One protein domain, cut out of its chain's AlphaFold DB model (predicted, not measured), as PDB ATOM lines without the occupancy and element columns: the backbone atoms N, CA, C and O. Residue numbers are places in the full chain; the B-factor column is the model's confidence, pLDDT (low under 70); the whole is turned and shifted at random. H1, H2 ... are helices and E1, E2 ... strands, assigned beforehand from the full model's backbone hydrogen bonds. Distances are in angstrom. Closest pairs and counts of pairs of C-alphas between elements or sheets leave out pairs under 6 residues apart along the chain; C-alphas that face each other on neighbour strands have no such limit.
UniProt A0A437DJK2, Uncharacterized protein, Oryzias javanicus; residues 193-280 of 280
ATOM      1  N   GLU A 193     -21.792 -17.273  -3.610       86.81
ATOM      2  CA  GLU A 193     -20.429 -17.637  -3.199       86.81
ATOM      3  C   GLU A 193     -19.372 -16.967  -4.089       86.81
ATOM      4  O   GLU A 193     -18.387 -16.412  -3.592       86.81
ATOM      5  N   VAL A 194     -19.616 -16.928  -5.403       89.56
ATOM      6  CA  VAL A 194     -18.765 -16.226  -6.377       89.56
ATOM      7  C   VAL A 194     -18.697 -14.727  -6.073       89.56
ATOM      8  O   VAL A 194     -17.606 -14.154  -6.003       89.56
ATOM      9  N   GLU A 195     -19.839 -14.088  -5.812       87.81
ATOM     10  CA  GLU A 195     -19.889 -12.673  -5.446       87.81
ATOM     11  C   GLU A 195     -19.184 -12.368  -4.120       87.81
ATOM     12  O   GLU A 195     -18.582 -11.301  -3.967       87.81
ATOM     13  N   GLN A 196     -19.248 -13.277  -3.143       88.19
ATOM     14  CA  GLN A 196     -18.515 -13.134  -1.885       88.19
ATOM     15  C   GLN A 196     -17.002 -13.179  -2.119       88.19
ATOM     16  O   GLN A 196     -16.281 -12.315  -1.615       88.19
ATOM     17  N   LEU A 197     -16.521 -14.121  -2.935       87.25
ATOM     18  CA  LEU A 197     -15.108 -14.199  -3.319       87.25
ATOM     19  C   LEU A 197     -14.666 -12.928  -4.062       87.25
ATOM     20  O   LEU A 197     -13.612 -12.359  -3.775       87.25
ATOM     21  N   TRP A 198     -15.512 -12.373  -4.928       92.19
ATOM     22  CA  TRP A 198     -15.224 -11.100  -5.591       92.19
ATOM     23  C   TRP A 198     -15.218  -9.874  -4.673       92.19
ATOM     24  O   TRP A 198     -14.673  -8.846  -5.060       92.19
ATOM     25  N   LYS A 199     -15.762  -9.936  -3.458       90.38
ATOM     26  CA  LYS A 199     -15.660  -8.822  -2.494       90.38
ATOM     27  C   LYS A 199     -14.350  -8.860  -1.704       90.38
ATOM     28  O   LYS A 199     -13.926  -7.841  -1.155       90.38
ATOM     29  N   CYS A 200     -13.683 -10.010  -1.670       89.25
ATOM     30  CA  CYS A 200     -12.433 -10.201  -0.953       89.25
ATOM     31  C   CYS A 200     -11.231  -9.592  -1.697       89.25
ATOM     32  O   CYS A 200     -11.212  -9.441  -2.924       89.25
ATOM     33  N   LYS A 201     -10.186  -9.245  -0.935       90.75
ATOM     34  CA  LYS A 201      -8.893  -8.835  -1.504       90.75
ATOM     35  C   LYS A 201      -8.206 -10.036  -2.160       90.75
ATOM     36  O   LYS A 201      -8.416 -11.170  -1.739       90.75
ATOM     37  N   ALA A 202      -7.371  -9.778  -3.165       91.19
ATOM     38  CA  ALA A 202      -6.591 -10.816  -3.833       91.19
ATOM     39  C   ALA A 202      -5.743 -11.599  -2.817       91.19
ATOM     40  O   ALA A 202      -5.047 -11.006  -1.993       91.19
ATOM     41  N   THR A 203      -5.807 -12.927  -2.883       92.25
ATOM     42  CA  THR A 203      -5.038 -13.834  -2.020       92.25
ATOM     43  C   THR A 203      -4.409 -14.947  -2.858       92.25
ATOM     44  O   THR A 203      -4.877 -15.268  -3.952       92.25
ATOM     45  N   GLU A 204      -3.340 -15.550  -2.339       91.12
ATOM     46  CA  GLU A 204      -2.634 -16.680  -2.971       91.12
ATOM     47  C   GLU A 204      -3.296 -18.039  -2.669       91.12
ATOM     48  O   GLU A 204      -2.754 -19.090  -3.003       91.12
ATOM     49  N   VAL A 205      -4.473 -18.039  -2.034       92.56
ATOM     50  CA  VAL A 205      -5.213 -19.265  -1.709       92.56
ATOM     51  C   VAL A 205      -5.650 -19.954  -2.998       92.56
ATOM     52  O   VAL A 205      -6.227 -19.319  -3.879       92.56
ATOM     53  N   VAL A 206      -5.391 -21.258  -3.103       92.62
ATOM     54  CA  VAL A 206      -5.851 -22.087  -4.223       92.62
ATOM     55  C   VAL A 206      -7.327 -22.408  -4.025       92.62
ATOM     56  O   VAL A 206      -7.699 -22.995  -3.013       92.62
ATOM     57  N   ILE A 207      -8.155 -22.025  -4.992       91.81
ATOM     58  CA  ILE A 207      -9.608 -22.223  -4.949       91.81
ATOM     59  C   ILE A 207     -10.072 -23.390  -5.825       91.81
ATOM     60  O   ILE A 207     -11.119 -23.968  -5.560       91.81
ATOM     61  N   ALA A 208      -9.301 -23.768  -6.849       90.31
ATOM     62  CA  ALA A 208      -9.621 -24.920  -7.684       90.31
ATOM     63  C   ALA A 208      -8.359 -25.648  -8.147       90.31
ATOM     64  O   ALA A 208      -7.315 -25.039  -8.380       90.31
ATOM     65  N   VAL A 209      -8.469 -26.969  -8.297       90.81
ATOM     66  CA  VAL A 209      -7.394 -27.831  -8.794       90.81
ATOM     67  C   VAL A 209      -7.968 -28.799  -9.818       90.81
ATOM     68  O   VAL A 209      -8.772 -29.669  -9.487       90.81
ATOM     69  N   ILE A 210      -7.526 -28.676 -11.064       88.12
ATOM     70  CA  ILE A 210      -7.935 -29.528 -12.177       88.12
ATOM     71  C   ILE A 210      -6.754 -30.409 -12.547       88.12
ATOM     72  O   ILE A 210      -5.700 -29.936 -12.967       88.12
ATOM     73  N   ARG A 211      -6.925 -31.717 -12.372       84.88
ATOM     74  CA  ARG A 211      -5.905 -32.712 -12.703       84.88
ATOM     75  C   ARG A 211      -6.226 -33.334 -14.051       84.88
ATOM     76  O   ARG A 211      -7.330 -33.842 -14.237       84.88
ATOM     77  N   ASN A 212      -5.248 -33.327 -14.947       77.00
ATOM     78  CA  ASN A 212      -5.281 -34.092 -16.182       77.00
ATOM     79  C   ASN A 212      -4.456 -35.374 -15.986       77.00
ATOM     80  O   ASN A 212      -3.234 -35.327 -15.804       77.00
ATOM     81  N   THR A 213      -5.139 -36.518 -15.984       68.56
ATOM     82  CA  THR A 213      -4.557 -37.844 -15.743       68.56
ATOM     83  C   THR A 213      -3.594 -38.268 -16.846       68.56
ATOM     84  O   THR A 213      -2.505 -38.752 -16.532       68.56
ATOM     85  N   SER A 214      -3.925 -37.990 -18.109       67.12
ATOM     86  CA  SER A 214      -3.071 -38.291 -19.266       67.12
ATOM     87  C   SER A 214      -1.710 -37.615 -19.204       67.12
ATOM     88  O   SER A 214      -0.669 -38.218 -19.467       67.12
ATOM     89  N   GLN A 215      -1.709 -36.327 -18.860       66.81
ATOM     90  CA  GLN A 215      -0.527 -35.482 -19.019       66.81
ATOM     91  C   GLN A 215       0.290 -35.331 -17.737       66.81
ATOM     92  O   GLN A 215       1.320 -34.658 -17.754       66.81
ATOM     93  N   LYS A 216      -0.173 -35.908 -16.617       74.06
ATOM     94  CA  LYS A 216       0.333 -35.611 -15.261       74.06
ATOM     95  C   LYS A 216       0.397 -34.103 -14.972       74.06
ATOM     96  O   LYS A 216       1.165 -33.667 -14.117       74.06
ATOM     97  N   GLN A 217      -0.392 -33.309 -15.692       77.19
ATOM     98  CA  GLN A 217      -0.464 -31.869 -15.515       77.19
ATOM     99  C   GLN A 217      -1.566 -31.551 -14.517       77.19
ATOM    100  O   GLN A 217      -2.645 -32.150 -14.532       77.19
ATOM    101  N   THR A 218      -1.273 -30.608 -13.633       84.94
ATOM    102  CA  THR A 218      -2.228 -30.094 -12.659       84.94
ATOM    103  C   THR A 218      -2.336 -28.597 -12.868       84.94
ATOM    104  O   THR A 218      -1.335 -27.892 -12.777       84.94
ATOM    105  N   PHE A 219      -3.545 -28.128 -13.150       87.25
ATOM    106  CA  PHE A 219      -3.865 -26.713 -13.247       87.25
ATOM    107  C   PHE A 219      -4.464 -26.272 -11.919       87.25
ATOM    108  O   PHE A 219      -5.433 -26.862 -11.437       87.25
ATOM    109  N   THR A 220      -3.866 -25.263 -11.305       90.81
ATOM    110  CA  THR A 220      -4.331 -24.694 -10.041       90.81
ATOM    111  C   THR A 220      -4.819 -23.282 -10.291       90.81
ATOM    112  O   THR A 220      -4.080 -22.487 -10.862       90.81
ATOM    113  N   LEU A 221      -6.018 -22.970  -9.813       92.94
ATOM    114  CA  LEU A 221      -6.569 -21.626  -9.850       92.94
ATOM    115  C   LEU A 221      -6.452 -20.998  -8.467       92.94
ATOM    116  O   LEU A 221      -7.009 -21.525  -7.500       92.94
ATOM    117  N   ARG A 222      -5.748 -19.873  -8.363       94.25
ATOM    118  CA  ARG A 222      -5.686 -19.076  -7.134       94.25
ATOM    119  C   ARG A 222      -6.776 -18.022  -7.100       94.25
ATOM    120  O   ARG A 222      -7.254 -17.554  -8.132       94.25
ATOM    121  N   HIS A 223      -7.112 -17.577  -5.896       94.00
ATOM    122  CA  HIS A 223      -8.112 -16.542  -5.687       94.00
ATOM    123  C   HIS A 223      -7.766 -15.250  -6.442       94.00
ATOM    124  O   HIS A 223      -8.622 -14.691  -7.114       94.00
ATOM    125  N   ARG A 224      -6.502 -14.810  -6.421       93.31
ATOM    126  CA  ARG A 224      -6.044 -13.641  -7.198       93.31
ATOM    127  C   ARG A 224      -6.324 -13.739  -8.707       93.31
ATOM    128  O   ARG A 224      -6.611 -12.723  -9.321       93.31
ATOM    129  N   GLU A 225      -6.234 -14.938  -9.287       93.44
ATOM    130  CA  GLU A 225      -6.485 -15.180 -10.715       93.44
ATOM    131  C   GLU A 225      -7.985 -15.225 -10.976       93.44
ATOM    132  O   GLU A 225      -8.467 -14.618 -11.921       93.44
ATOM    133  N   PHE A 226      -8.742 -15.850 -10.075       93.94
ATOM    134  CA  PHE A 226     -10.202 -15.873 -10.117       93.94
ATOM    135  C   PHE A 226     -10.840 -14.482 -10.130       93.94
ATOM    136  O   PHE A 226     -11.899 -14.298 -10.726       93.94
ATOM    137  N   LEU A 227     -10.200 -13.479  -9.526       93.25
ATOM    138  CA  LEU A 227     -10.697 -12.102  -9.589       93.25
ATOM    139  C   LEU A 227     -10.746 -11.546 -11.018       93.25
ATOM    140  O   LEU A 227     -11.511 -10.617 -11.260       93.25
ATOM    141  N   SER A 228     -10.005 -12.129 -11.964       93.81
ATOM    142  CA  SER A 228     -10.075 -11.755 -13.379       93.81
ATOM    143  C   SER A 228     -11.385 -12.179 -14.057       93.81
ATOM    144  O   SER A 228     -11.607 -11.824 -15.208       93.81
ATOM    145  N   LEU A 229     -12.230 -12.972 -13.385       93.06
ATOM    146  CA  LEU A 229     -13.584 -13.309 -13.844       93.06
ATOM    147  C   LEU A 229     -14.611 -12.228 -13.499       93.06
ATOM    148  O   LEU A 229     -15.768 -12.340 -13.900       93.06
ATOM    149  N   ARG A 230     -14.221 -11.196 -12.738       91.25
ATOM    150  CA  ARG A 230     -15.116 -10.081 -12.431       91.25
ATOM    151  C   ARG A 230     -15.550  -9.376 -13.721       91.25
ATOM    152  O   ARG A 230     -14.770  -9.287 -14.672       91.25
ATOM    153  N   PRO A 231     -16.765  -8.804 -13.744       91.00
ATOM    154  CA  PRO A 231     -17.199  -7.991 -14.868       91.00
ATOM    155  C   PRO A 231     -16.195  -6.871 -15.165       91.00
ATOM    156  O   PRO A 231     -15.775  -6.155 -14.256       91.00
ATOM    157  N   ASN A 232     -15.878  -6.688 -16.447       90.69
ATOM    158  CA  ASN A 232     -14.962  -5.664 -16.968       90.69
ATOM    159  C   ASN A 232     -13.471  -5.852 -16.634       90.69
ATOM    160  O   ASN A 232     -12.691  -4.929 -16.860       90.69
ATOM    161  N   GLU A 233     -13.060  -7.024 -16.150       90.69
ATOM    162  CA  GLU A 233     -11.645  -7.382 -16.007       90.69
ATOM    163  C   GLU A 233     -11.158  -8.225 -17.192       90.69
ATOM    164  O   GLU A 233     -11.928  -8.920 -17.860       90.69
ATOM    165  N   LEU A 234      -9.856  -8.152 -17.476       92.56
ATOM    166  CA  LEU A 234      -9.241  -8.972 -18.517       92.56
ATOM    167  C   LEU A 234      -8.954 -10.374 -17.984       92.56
ATOM    168  O   LEU A 234      -8.329 -10.538 -16.940       92.56
ATOM    169  N   LEU A 235      -9.361 -11.386 -18.750       93.19
ATOM    170  CA  LEU A 235      -9.109 -12.785 -18.425       93.19
ATOM    171  C   LEU A 235      -7.613 -13.102 -18.429       93.19
ATOM    172  O   LEU A 235      -6.902 -12.852 -19.404       93.19
ATOM    173  N   ILE A 236      -7.163 -13.704 -17.334       91.50
ATOM    174  CA  ILE A 236      -5.786 -14.145 -17.151       91.50
ATOM    175  C   ILE A 236      -5.602 -15.566 -17.715       91.50
ATOM    176  O   ILE A 236      -6.538 -16.373 -17.750       91.50
ATOM    177  N   GLY A 237      -4.379 -15.885 -18.155       90.00
ATOM    178  CA  GLY A 237      -4.022 -17.175 -18.749       90.00
ATOM    179  C   GLY A 237      -4.365 -18.375 -17.865       90.00
ATOM    180  O   GLY A 237      -4.979 -19.321 -18.352       90.00
ATOM    181  N   GLU A 238      -4.074 -18.310 -16.564       90.88
ATOM    182  CA  GLU A 238      -4.409 -19.356 -15.587       90.88
ATOM    183  C   GLU A 238      -5.913 -19.673 -15.546       90.88
ATOM    184  O   GLU A 238      -6.311 -20.836 -15.463       90.88
ATOM    185  N   VAL A 239      -6.768 -18.650 -15.649       92.94
ATOM    186  CA  VAL A 239      -8.229 -18.825 -15.653       92.94
ATOM    187  C   VAL A 239      -8.675 -19.540 -16.922       92.94
ATOM    188  O   VAL A 239      -9.444 -20.501 -16.861       92.94
ATOM    189  N   MET A 240      -8.152 -19.103 -18.069       92.00
ATOM    190  CA  MET A 240      -8.430 -19.725 -19.364       92.00
ATOM    191  C   MET A 240      -7.965 -21.181 -19.392       92.00
ATOM    192  O   MET A 240      -8.670 -22.048 -19.910       92.00
ATOM    193  N   GLU A 241      -6.809 -21.476 -18.800       89.56
ATOM    194  CA  GLU A 241      -6.308 -22.841 -18.697       89.56
ATOM    195  C   GLU A 241      -7.205 -23.734 -17.860       89.56
ATOM    196  O   GLU A 241      -7.506 -24.853 -18.279       89.56
ATOM    197  N   CYS A 242      -7.625 -23.252 -16.690       90.69
ATOM    198  CA  CYS A 242      -8.532 -23.994 -15.835       90.69
ATOM    199  C   CYS A 242      -9.872 -24.237 -16.532       90.69
ATOM    200  O   CYS A 242     -10.381 -25.354 -16.484       90.69
ATOM    201  N   TYR A 243     -10.409 -23.244 -17.242       91.31
ATOM    202  CA  TYR A 243     -11.642 -23.414 -18.004       91.31
ATOM    203  C   TYR A 243     -11.500 -24.492 -19.086       91.31
ATOM    204  O   TYR A 243     -12.247 -25.470 -19.079       91.31
ATOM    205  N   ILE A 244     -10.493 -24.377 -19.958       90.44
ATOM    206  CA  ILE A 244     -10.247 -25.358 -21.026       90.44
ATOM    207  C   ILE A 244     -10.013 -26.751 -20.427       90.44
ATOM    208  O   ILE A 244     -10.571 -27.731 -20.918       90.44
ATOM    209  N   GLY A 245      -9.254 -26.847 -19.334       88.31
ATOM    210  CA  GLY A 245      -8.992 -28.110 -18.649       88.31
ATOM    211  C   GLY A 245     -10.262 -28.756 -18.088       88.31
ATOM    212  O   GLY A 245     -10.446 -29.968 -18.222       88.31
ATOM    213  N   ALA A 246     -11.164 -27.963 -17.501       88.81
ATOM    214  CA  ALA A 246     -12.465 -28.438 -17.035       88.81
ATOM    215  C   ALA A 246     -13.345 -28.912 -18.203       88.81
ATOM    216  O   ALA A 246     -13.950 -29.981 -18.123       88.81
ATOM    217  N   THR A 247     -13.376 -28.164 -19.309       89.25
ATOM    218  CA  THR A 247     -14.142 -28.532 -20.508       89.25
ATOM    219  C   THR A 247     -13.620 -29.819 -21.140       89.25
ATOM    220  O   THR A 247     -14.413 -30.706 -21.456       89.25
ATOM    221  N   LEU A 248     -12.299 -29.968 -21.277       86.75
ATOM    222  CA  LEU A 248     -11.676 -31.173 -21.829       86.75
ATOM    223  C   LEU A 248     -11.976 -32.407 -20.979       86.75
ATOM    224  O   LEU A 248     -12.295 -33.456 -21.531       86.75
ATOM    225  N   LYS A 249     -11.957 -32.272 -19.648       83.50
ATOM    226  CA  LYS A 249     -12.331 -33.360 -18.737       83.50
ATOM    227  C   LYS A 249     -13.769 -33.844 -18.966       83.50
ATOM    228  O   LYS A 249     -14.034 -35.034 -18.823       83.50
ATOM    229  N   ASN A 250     -14.680 -32.940 -19.323       83.88
ATOM    230  CA  ASN A 250     -16.088 -33.264 -19.549       83.88
ATOM    231  C   ASN A 250     -16.369 -33.788 -20.970       83.88
ATOM    232  O   ASN A 250     -17.259 -34.615 -21.144       83.88
ATOM    233  N   GLN A 251     -15.644 -33.305 -21.984       82.56
ATOM    234  CA  GLN A 251     -15.945 -33.576 -23.399       82.56
ATOM    235  C   GLN A 251     -15.052 -34.635 -24.054       82.56
ATOM    236  O   GLN A 251     -15.471 -35.260 -25.028       82.56
ATOM    237  N   ASP A 252     -13.839 -34.857 -23.547       76.94
ATOM    238  CA  ASP A 252     -12.892 -35.820 -24.107       76.94
ATOM    239  C   ASP A 252     -12.448 -36.850 -23.055       76.94
ATOM    240  O   ASP A 252     -11.312 -36.821 -22.574       76.94
ATOM    241  N   PRO A 253     -13.322 -37.817 -22.716       70.31
ATOM    242  CA  PRO A 253     -12.976 -38.884 -21.778       70.31
ATOM    243  C   PRO A 253     -11.866 -39.804 -22.309       70.31
ATOM    244  O   PRO A 253     -11.295 -40.578 -21.548       70.31
ATOM    245  N   ASN A 254     -11.567 -39.742 -23.613       73.44
ATOM    246  CA  ASN A 254     -10.522 -40.538 -24.249       73.44
ATOM    247  C   ASN A 254      -9.144 -39.857 -24.215       73.44
ATOM    248  O   ASN A 254      -8.198 -40.437 -24.751       73.44
ATOM    249  N   GLU A 255      -9.039 -38.654 -23.638       74.00
ATOM    250  CA  GLU A 255      -7.791 -37.898 -23.460       74.00
ATOM    251  C   GLU A 255      -6.961 -37.745 -24.751       74.00
ATOM    252  O   GLU A 255      -5.729 -37.787 -24.748       74.00
ATOM    253  N   ARG A 256      -7.633 -37.599 -25.895       77.69
ATOM    254  CA  ARG A 256      -6.986 -37.432 -27.204       77.69
ATOM    255  C   ARG A 256      -6.544 -35.994 -27.447       77.69
ATOM    256  O   ARG A 256      -5.669 -35.756 -28.280       77.69
ATOM    257  N   LEU A 257      -7.180 -35.044 -26.774       81.31
ATOM    258  CA  LEU A 257      -6.932 -33.622 -26.900       81.31
ATOM    259  C   LEU A 257      -5.860 -33.183 -25.908       81.31
ATOM    260  O   LEU A 257      -5.946 -33.400 -24.697       81.31
ATOM    261  N   TYR A 258      -4.842 -32.520 -26.451       81.50
ATOM    262  CA  TYR A 258      -3.726 -32.017 -25.672       81.50
ATOM    263  C   TYR A 258      -3.846 -30.511 -25.477       81.50
ATOM    264  O   TYR A 258      -3.775 -29.744 -26.435       81.50
ATOM    265  N   GLN A 259      -3.990 -30.092 -24.221       83.81
ATOM    266  CA  GLN A 259      -3.866 -28.693 -23.839       83.81
ATOM    267  C   GLN A 259      -2.396 -28.327 -23.633       83.81
ATOM    268  O   GLN A 259      -1.661 -29.023 -22.937       83.81
ATOM    269  N   MET A 260      -1.969 -27.224 -24.241       83.81
ATOM    270  CA  MET A 260      -0.655 -26.638 -23.996       83.81
ATOM    271  C   MET A 260      -0.766 -25.549 -22.930       83.81
ATOM    272  O   MET A 260      -1.728 -24.785 -22.935       83.81
ATOM    273  N   ASN A 261       0.232 -25.467 -22.049       83.56
ATOM    274  CA  ASN A 261       0.269 -24.448 -21.008       83.56
ATOM    275  C   ASN A 261       0.402 -23.027 -21.608       83.56
ATOM    276  O   ASN A 261       1.146 -22.831 -22.572       83.56
ATOM    277  N   HIS A 262      -0.284 -22.040 -21.039       83.56
ATOM    278  CA  HIS A 262      -0.302 -20.639 -21.436       83.56
ATOM    279  C   HIS A 262       1.075 -19.980 -21.304       83.56
ATOM    280  O   HIS A 262       1.434 -19.181 -22.163       83.56
ATOM    281  N   TYR A 263       1.891 -20.372 -20.323       84.62
ATOM    282  CA  TYR A 263       3.285 -19.940 -20.210       84.62
ATOM    283  C   TYR A 263       4.125 -20.478 -21.373       84.62
ATOM    284  O   TYR A 263       4.882 -19.743 -22.008       84.62
ATOM    285  N   THR A 264       3.954 -21.760 -21.715       84.00
ATOM    286  CA  THR A 264       4.622 -22.369 -22.877       84.00
ATOM    287  C   THR A 264       4.172 -21.700 -24.176       84.00
ATOM    288  O   THR A 264       5.002 -21.403 -25.034       84.00
ATOM    289  N   MET A 265       2.875 -21.410 -24.306       84.00
ATOM    290  CA  MET A 265       2.321 -20.660 -25.433       84.00
ATOM    291  C   MET A 265       2.922 -19.253 -25.515       84.00
ATOM    292  O   MET A 265       3.373 -18.852 -26.586       84.00
ATOM    293  N   GLY A 266       2.996 -18.530 -24.396       82.00
ATOM    294  CA  GLY A 266       3.586 -17.196 -24.320       82.00
ATOM    295  C   GLY A 266       5.037 -17.183 -24.798       82.00
ATOM    296  O   GLY A 266       5.418 -16.332 -25.597       82.00
ATOM    297  N   VAL A 267       5.829 -18.191 -24.429       85.12
ATOM    298  CA  VAL A 267       7.214 -18.333 -24.908       85.12
ATOM    299  C   VAL A 267       7.280 -18.626 -26.403       85.12
ATOM    300  O   VAL A 267       8.167 -18.117 -27.086       85.12
ATOM    301  N   ILE A 268       6.361 -19.431 -26.936       83.81
ATOM    302  CA  ILE A 268       6.311 -19.729 -28.374       83.81
ATOM    303  C   ILE A 268       5.935 -18.480 -29.178       83.81
ATOM    304  O   ILE A 268       6.538 -18.228 -30.223       83.81
ATOM    305  N   LEU A 269       4.960 -17.705 -28.696       83.31
ATOM    306  CA  LEU A 269       4.438 -16.528 -29.391       83.31
ATOM    307  C   LEU A 269       5.352 -15.306 -29.256       83.31
ATOM    308  O   LEU A 269       5.609 -14.622 -30.246       83.31
ATOM    309  N   HIS A 270       5.856 -15.037 -28.052       83.25
ATOM    310  CA  HIS A 270       6.586 -13.807 -27.730       83.25
ATOM    311  C   HIS A 270       8.097 -14.018 -27.574       83.25
ATOM    312  O   HIS A 270       8.861 -13.056 -27.626       83.25
ATOM    313  N   GLY A 271       8.571 -15.261 -27.436       74.44
ATOM    314  CA  GLY A 271      10.001 -15.586 -27.382       74.44
ATOM    315  C   GLY A 271      10.712 -15.201 -26.078       74.44
ATOM    316  O   GLY A 271      11.903 -15.483 -25.935       74.44
ATOM    317  N   THR A 272      10.017 -14.581 -25.125       63.22
ATOM    318  CA  THR A 272      10.550 -14.168 -23.824       63.22
ATOM    319  C   THR A 272      10.478 -15.330 -22.834       63.22
ATOM    320  O   THR A 272       9.423 -15.890 -22.558       63.22
ATOM    321  N   ARG A 273      11.641 -15.739 -22.316       59.97
ATOM    322  CA  ARG A 273      11.812 -16.956 -21.497       59.97
ATOM    323  C   ARG A 273      11.538 -16.736 -20.001       59.97
ATOM    324  O   ARG A 273      11.611 -17.684 -19.224       59.97
ATOM    325  N   GLU A 274      11.259 -15.498 -19.606       57.97
ATOM    326  CA  GLU A 274      11.278 -15.023 -18.215       57.97
ATOM    327  C   GLU A 274      10.169 -15.635 -17.341       57.97
ATOM    328  O   GLU A 274      10.334 -15.740 -16.129       57.97
ATOM    329  N   GLU A 275       9.083 -16.142 -17.933       53.59
ATOM    330  CA  GLU A 275       7.943 -16.673 -17.170       53.59
ATOM    331  C   GLU A 275       7.985 -18.192 -16.927       53.59
ATOM    332  O   GLU A 275       7.308 -18.690 -16.029       53.59
ATOM    333  N   VAL A 276       8.831 -18.940 -17.647       55.34
ATOM    334  CA  VAL A 276       8.913 -20.417 -17.540       55.34
ATOM    335  C   VAL A 276       9.565 -20.872 -16.230       55.34
ATOM    336  O   VAL A 276       9.360 -21.997 -15.784       55.34
ATOM    337  N   ALA A 277      10.337 -20.000 -15.578       52.69
ATOM    338  CA  ALA A 277      11.078 -20.337 -14.364       52.69
ATOM    339  C   ALA A 277      10.194 -20.532 -13.115       52.69
ATOM    340  O   ALA A 277      10.695 -20.989 -12.093       52.69
ATOM    341  N   ARG A 278       8.893 -20.206 -13.172       52.81
ATOM    342  CA  ARG A 278       7.978 -20.289 -12.017       52.81
ATOM    343  C   ARG A 278       7.306 -21.656 -11.816       52.81
ATOM    344  O   ARG A 278       6.532 -21.790 -10.876       52.81
ATOM    345  N   GLN A 279       7.579 -22.652 -12.664       43.53
ATOM    346  CA  GLN A 279       6.970 -23.994 -12.579       43.53
ATOM    347  C   GLN A 279       7.896 -25.084 -11.999       43.53
ATOM    348  O   GLN A 279       7.703 -26.265 -12.286       43.53
ATOM    349  N   GLY A 280       8.909 -24.695 -11.220       37.41
ATOM    350  CA  GLY A 280       9.765 -25.621 -10.467       37.41
ATOM    351  C   GLY A 280       9.194 -25.957  -9.099       37.41
ATOM    352  O   GLY A 280       8.762 -25.003  -8.417       37.41
TER     353      GLY A 280
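This is residues 193 to 280 of the 280 residues of an uncharacterized protein of Oryzias javanicus (UniProt A0A437DJK2). A two-stranded hairpin, E1 and E2, is crossed over one face by the longest helix, H3. H2 and then H1 sit at the end of the hairpin away from its turn, while H4 and the small H5 make a loose arm from the first residues of H3. The printed part has 88 residues, with five named helices and two named strands in the order H1 E1 E2 H2 H3 H4 H5; the sheet is antiparallel, the class mixed. It is only just compact, close to loose, with a radius of gyration of the C-alphas of 14.2 A and spans of 38 by 34 by 25 A.

E1 is residues 206 to 212, 17.0 A long, and E2 residues 217 to 222, 16.2 A. H3, residues 237 to 251, measures 20.8 A. H1 is residues 193 to 199, with C-alpha 193 at (-20.429, -17.637, -3.199), and H2 residues 223 to 229. H4 is residues 262 to 270 and H5 residues 276 to 279, with C-alpha 279 at (6.970, -23.994, -12.579).

In the E1 and E2 hairpin, N 210 and O 219 are 2.8 A apart. The closest C-alphas of E2 and H3, Phe 219 and Cys 242, are 6.0 A apart. H2 touches H3 at residues 238 to 239 alone, about perpendicular at 78 degrees, with closest C-alphas Glu 225 and Val 239 at 6.4 A. H1 and H2 only just touch, with 3 pairs of C-alphas within 8 A, closest Trp 198 and Leu 227 at 6.1 A. H4 touches H3 at residues 237 to 241 alone, at a steep tilt of 60 degrees, opposite ways; the closest C-alphas, Gly 237 and His 262, are 5.7 A apart. H4 and H5 only just touch, with 3 pairs within 8 A, closest Tyr 263 and Val 276 at 6.2 A. H1, H3 and H4 have every O i to N i+4 pair within hydrogen-bond range; H2 has 1 of 3, and 3 of 4 O i to N i+3 pairs; H5 is too short for an i+4 pair.

The C-alphas of Lys 201 and Asn 254, the two farthest apart, are 39.1 A apart. The printed part has no cut and no long link. Residues 213 to 215 and 272 to 280 are under pLDDT 70.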